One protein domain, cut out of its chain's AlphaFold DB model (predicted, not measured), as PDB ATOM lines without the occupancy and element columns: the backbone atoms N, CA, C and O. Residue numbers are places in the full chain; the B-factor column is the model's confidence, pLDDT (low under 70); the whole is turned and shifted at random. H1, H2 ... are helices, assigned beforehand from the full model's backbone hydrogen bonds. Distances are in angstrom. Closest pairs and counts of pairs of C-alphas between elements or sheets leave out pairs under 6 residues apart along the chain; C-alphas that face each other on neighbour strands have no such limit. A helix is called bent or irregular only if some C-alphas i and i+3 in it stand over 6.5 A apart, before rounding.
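What this domain is: This is residues 139 to 182 of the 182 residues of an uncharacterized protein of Rubrobacteraceae bacterium (UniProt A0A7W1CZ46). Two helices, H1 and then H2, run the same way and make a long thin rod, side by side over a short overlap where the end of H1 meets the beginning of H2. A loop folds back between them, and residues 139 to 146 and 175 to 182 stick out at the two ends. The printed part has 44 residues with two named helices and no named strand, and the class is all helix. It is only just loose, close to extended, with a radius of gyration of the C-alphas of 13.7 A and spans of 49 by 14 by 9 A.

How they stand to each other: Begin with H1, residues 139 to 158, the longest helix. It touches H2, residues 164 to 180, with residues 151 to 158 alone, and H2 touches it with residues 164 to 171 alone. Look at Thr 158 and His 167, whose C-alphas are the closest, 5.8 A apart. The helices stand at a shallow tilt of 14 degrees and run the same way. In H2 every O i to N i+4 pair is within hydrogen-bond range; in H1, 14 of 16 are.

Where its parts are: Find C-alpha 139 at (191.635, 173.600, 214.128); from there H1 runs 29.6 A to C-alpha 158. H1 is irregular: C-alphas 154 and 157 are 7.5 A apart. H2 runs 24.3 A from C-alpha 164 to C-alpha 180 at (161.870, 210.133, 213.199).

The domain as a whole: The C-alphas of Val 139 and Asp 182, the two farthest apart, are 49.5 A apart. The link from H1 to H2 is tight, and the printed part has no cut. Look at residue 182, the chain's last, for the one pLDDT under 70.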
ATOM      1  N   VAL A 139     191.419 172.151 214.239       87.56
ATOM      2  CA  VAL A 139     191.635 173.600 214.128       87.56
ATOM      3  C   VAL A 139     190.629 174.264 213.182       87.56
ATOM      4  O   VAL A 139     190.255 175.415 213.416       87.56
ATOM      5  N   HIS A 140     190.163 173.572 212.139       91.00
ATOM      6  CA  HIS A 140     189.177 174.138 211.215       91.00
ATOM      7  C   HIS A 140     187.833 174.310 211.910       91.00
ATOM      8  O   HIS A 140     187.265 175.400 211.911       91.00
ATOM      9  N   LEU A 141     187.384 173.261 212.590       91.75
ATOM     10  CA  LEU A 141     186.132 173.273 213.335       91.75
ATOM     11  C   LEU A 141     186.184 174.226 214.549       91.75
ATOM     12  O   LEU A 141     185.175 174.845 214.887       91.75
ATOM     13  N   HIS A 142     187.357 174.419 215.165       93.31
ATOM     14  CA  HIS A 142     187.575 175.487 216.150       93.31
ATOM     15  C   HIS A 142     187.374 176.878 215.546       93.31
ATOM     16  O   HIS A 142     186.665 177.703 216.121       93.31
ATOM     17  N   ALA A 143     187.984 177.137 214.386       90.56
ATOM     18  CA  ALA A 143     187.904 178.430 213.719       90.56
ATOM     19  C   ALA A 143     186.471 178.766 213.279       90.56
ATOM     20  O   ALA A 143     186.039 179.902 213.464       90.56
ATOM     21  N   GLU A 144     185.724 177.788 212.761       91.19
ATOM     22  CA  GLU A 144     184.308 177.954 212.407       91.19
ATOM     23  C   GLU A 144     183.466 178.327 213.631       91.19
ATOM     24  O   GLU A 144     182.785 179.349 213.627       91.19
ATOM     25  N   ARG A 145     183.592 177.573 214.730       93.06
ATOM     26  CA  ARG A 145     182.852 177.861 215.970       93.06
ATOM     27  C   ARG A 145     183.215 179.220 216.562       93.06
ATOM     28  O   ARG A 145     182.335 179.947 217.010       93.06
ATOM     29  N   LYS A 146     184.497 179.597 216.524       94.56
ATOM     30  CA  LYS A 146     184.936 180.933 216.947       94.56
ATOM     31  C   LYS A 146     184.361 182.035 216.064       94.56
ATOM     32  O   LYS A 146     184.004 183.092 216.580       94.56
ATOM     33  N   ALA A 147     184.273 181.810 214.755       92.94
ATOM     34  CA  ALA A 147     183.647 182.756 213.840       92.94
ATOM     35  C   ALA A 147     182.153 182.933 214.155       92.94
ATOM     36  O   ALA A 147     181.694 184.073 214.235       92.94
ATOM     37  N   ASP A 148     181.435 181.842 214.429       92.38
ATOM     38  CA  ASP A 148     180.024 181.881 214.828       92.38
ATOM     39  C   ASP A 148     179.820 182.617 216.162       92.38
ATOM     40  O   ASP A 148     178.929 183.460 216.274       92.38
ATOM     41  N   GLU A 149     180.668 182.356 217.164       92.94
ATOM     42  CA  GLU A 149     180.654 183.079 218.446       92.94
ATOM     43  C   GLU A 149     180.864 184.586 218.246       92.94
ATOM     44  O   GLU A 149     180.128 185.399 218.810       92.94
ATOM     45  N   MET A 150     181.845 184.973 217.425       94.06
ATOM     46  CA  MET A 150     182.107 186.382 217.117       94.06
ATOM     47  C   MET A 150     180.932 187.025 216.376       94.06
ATOM     48  O   MET A 150     180.550 188.150 216.700       94.06
ATOM     49  N   ALA A 151     180.330 186.326 215.414       92.94
ATOM     50  CA  ALA A 151     179.166 186.822 214.689       92.94
ATOM     51  C   ALA A 151     177.968 187.029 215.628       92.94
ATOM     52  O   ALA A 151     177.294 188.058 215.562       92.94
ATOM     53  N   GLN A 152     177.715 186.098 216.550       93.88
ATOM     54  CA  GLN A 152     176.653 186.250 217.547       93.88
ATOM     55  C   GLN A 152     176.898 187.456 218.457       93.88
ATOM     56  O   GLN A 152     175.985 188.256 218.644       93.88
ATOM     57  N   GLN A 153     178.126 187.642 218.951       94.31
ATOM     58  CA  GLN A 153     178.484 188.797 219.786       94.31
ATOM     59  C   GLN A 153     178.325 190.128 219.042       94.31
ATOM     60  O   GLN A 153     177.793 191.087 219.595       94.31
ATOM     61  N   MET A 154     178.742 190.199 217.774       92.56
ATOM     62  CA  MET A 154     178.602 191.419 216.967       92.56
ATOM     63  C   MET A 154     177.146 191.788 216.681       92.56
ATOM     64  O   MET A 154     176.854 192.951 216.428       92.56
ATOM     65  N   THR A 155     176.245 190.809 216.699       93.56
ATOM     66  CA  THR A 155     174.840 190.989 216.318       93.56
ATOM     67  C   THR A 155     173.873 190.945 217.502       93.56
ATOM     68  O   THR A 155     172.655 191.022 217.298       93.56
ATOM     69  N   GLU A 156     174.392 190.841 218.729       92.56
ATOM     70  CA  GLU A 156     173.627 190.718 219.975       92.56
ATOM     71  C   GLU A 156     172.711 191.927 220.213       92.56
ATOM     72  O   GLU A 156     171.544 191.772 220.566       92.56
ATOM     73  N   ASP A 157     173.204 193.128 219.924       92.06
ATOM     74  CA  ASP A 157     172.497 194.403 220.086       92.06
ATOM     75  C   ASP A 157     171.257 194.542 219.185       92.06
ATOM     76  O   ASP A 157     170.257 195.156 219.557       92.06
ATOM     77  N   THR A 158     171.311 193.946 217.999       88.81
ATOM     78  CA  THR A 158     170.179 193.849 217.072       88.81
ATOM     79  C   THR A 158     169.385 192.562 217.246       88.81
ATOM     80  O   THR A 158     168.328 192.425 216.636       88.81
ATOM     81  N   GLY A 159     169.885 191.594 218.020       90.19
ATOM     82  CA  GLY A 159     169.330 190.248 218.147       90.19
ATOM     83  C   GLY A 159     169.368 189.424 216.854       90.19
ATOM     84  O   GLY A 159     168.480 188.593 216.645       90.19
ATOM     85  N   ALA A 160     170.298 189.699 215.933       90.94
ATOM     86  CA  ALA A 160     170.354 189.036 214.623       90.94
ATOM     87  C   ALA A 160     171.070 187.667 214.644       90.94
ATOM     88  O   ALA A 160     171.073 186.960 213.642       90.94
ATOM     89  N   GLY A 161     171.591 187.244 215.802       90.69
ATOM     90  CA  GLY A 161     171.957 185.847 216.066       90.69
ATOM     91  C   GLY A 161     173.086 185.295 215.190       90.69
ATOM     92  O   GLY A 161     173.120 184.098 214.930       90.69
ATOM     93  N   GLY A 162     173.986 186.157 214.725       90.75
ATOM     94  CA  GLY A 162     175.094 185.834 213.827       90.75
ATOM     95  C   GLY A 162     174.874 186.256 212.374       90.75
ATOM     96  O   GLY A 162     175.830 186.289 211.604       90.75
ATOM     97  N   ASP A 163     173.652 186.624 211.986       94.12
ATOM     98  CA  ASP A 163     173.364 187.076 210.625       94.12
ATOM     99  C   ASP A 163     173.713 188.563 210.442       94.12
ATOM    100  O   ASP A 163     173.015 189.462 210.920       94.12
ATOM    101  N   MET A 164     174.802 188.821 209.715       91.31
ATOM    102  CA  MET A 164     175.290 190.173 209.437       91.31
ATOM    103  C   MET A 164     174.371 190.974 208.506       91.31
ATOM    104  O   MET A 164     174.325 192.200 208.620       91.31
ATOM    105  N   ASN A 165     173.632 190.315 207.609       93.50
ATOM    106  CA  ASN A 165     172.693 191.011 206.727       93.50
ATOM    107  C   ASN A 165     171.501 191.512 207.543       93.50
ATOM    108  O   ASN A 165     171.157 192.690 207.485       93.50
ATOM    109  N   LEU A 166     170.944 190.637 208.382       93.19
ATOM    110  CA  LEU A 166     169.838 190.981 209.271       93.19
ATOM    111  C   LEU A 166     170.244 192.028 210.324       93.19
ATOM    112  O   LEU A 166     169.449 192.900 210.668       93.19
ATOM    113  N   HIS A 167     171.484 191.975 210.822       95.06
ATOM    114  CA  HIS A 167     172.043 193.014 211.694       95.06
ATOM    115  C   HIS A 167     172.081 194.379 211.001       95.06
ATOM    116  O   HIS A 167     171.647 195.375 211.580       95.06
ATOM    117  N   ALA A 168     172.559 194.428 209.754       92.75
ATOM    118  CA  ALA A 168     172.627 195.662 208.981       92.75
ATOM    119  C   ALA A 168     171.235 196.254 208.718       92.75
ATOM    120  O   ALA A 168     171.043 197.451 208.922       92.75
ATOM    121  N   GLU A 169     170.259 195.426 208.340       94.25
ATOM    122  CA  GLU A 169     168.863 195.852 208.159       94.25
ATOM    123  C   GLU A 169     168.298 196.461 209.448       94.25
ATOM    124  O   GLU A 169     167.843 197.604 209.454       94.25
ATOM    125  N   ARG A 170     168.439 195.766 210.584       93.88
ATOM    126  CA  ARG A 170     167.938 196.260 211.878       93.88
ATOM    127  C   ARG A 170     168.647 197.523 212.359       93.88
ATOM    128  O   ARG A 170     168.027 198.342 213.033       93.88
ATOM    129  N   LYS A 171     169.932 197.696 212.041       93.56
ATOM    130  CA  LYS A 171     170.657 198.941 212.332       93.56
ATOM    131  C   LYS A 171     170.105 200.122 211.547       93.56
ATOM    132  O   LYS A 171     170.018 201.214 212.102       93.56
ATOM    133  N   VAL A 172     169.731 199.909 210.288       93.06
ATOM    134  CA  VAL A 172     169.082 200.942 209.473       93.06
ATOM    135  C   VAL A 172     167.723 201.305 210.067       93.06
ATOM    136  O   VAL A 172     167.482 202.488 210.291       93.06
ATOM    137  N   ASP A 173     166.908 200.313 210.431       91.31
ATOM    138  CA  ASP A 173     165.604 200.550 211.067       91.31
ATOM    139  C   ASP A 173     165.738 201.301 212.407       91.31
ATOM    140  O   ASP A 173     164.949 202.195 212.712       91.31
ATOM    141  N   GLN A 174     166.745 200.967 213.227       89.75
ATOM    142  CA  GLN A 174     167.033 201.689 214.477       89.75
ATOM    143  C   GLN A 174     167.365 203.162 214.208       89.75
ATOM    144  O   GLN A 174     166.773 204.036 214.835       89.75
ATOM    145  N   MET A 175     168.252 203.439 213.248       89.69
ATOM    146  CA  MET A 175     168.611 204.813 212.880       89.69
ATOM    147  C   MET A 175     167.428 205.586 212.280       89.69
ATOM    148  O   MET A 175     167.298 206.781 212.530       89.69
ATOM    149  N   GLU A 176     166.562 204.936 211.499       90.50
ATOM    150  CA  GLU A 176     165.347 205.563 210.963       90.50
ATOM    151  C   GLU A 176     164.387 205.978 212.083       90.50
ATOM    152  O   GLU A 176     163.885 207.104 212.072       90.50
ATOM    153  N   ASN A 177     164.177 205.111 213.077       87.88
ATOM    154  CA  ASN A 177     163.347 205.436 214.236       87.88
ATOM    155  C   ASN A 177     163.950 206.584 215.058       87.88
ATOM    156  O   ASN A 177     163.235 207.529 215.379       87.88
ATOM    157  N   GLU A 178     165.261 206.564 215.320       88.06
ATOM    158  CA  GLU A 178     165.955 207.650 216.032       88.06
ATOM    159  C   GLU A 178     165.842 208.997 215.299       88.06
ATOM    160  O   GLU A 178     165.664 210.029 215.938       88.06
ATOM    161  N   MET A 179     165.898 209.001 213.962       82.31
ATOM    162  CA  MET A 179     165.727 210.219 213.155       82.31
ATOM    163  C   MET A 179     164.274 210.700 213.058       82.31
ATOM    164  O   MET A 179     164.044 211.855 212.709       82.31
ATOM    165  N   SER A 180     163.301 209.822 213.300       76.81
ATOM    166  CA  SER A 180     161.870 210.133 213.199       76.81
ATOM    167  C   SER A 180     161.265 210.614 214.522       76.81
ATOM    168  O   SER A 180     160.166 211.170 214.524       76.81
ATOM    169  N   GLU A 181     161.951 210.366 215.639       72.06
ATOM    170  CA  GLU A 181     161.538 210.754 216.993       72.06
ATOM    171  C   GLU A 181     162.081 212.132 217.441       72.06
ATOM    172  O   GLU A 181     161.750 212.573 218.545       72.06
ATOM    173  N   ASP A 182     162.843 212.825 216.582       50.97
ATOM    174  CA  ASP A 182     163.364 214.200 216.755       50.97
ATOM    175  C   ASP A 182     162.574 215.223 215.899       50.97
ATOM    176  O   ASP A 182     162.313 216.354 216.382       50.97
TER     177      ASP A 182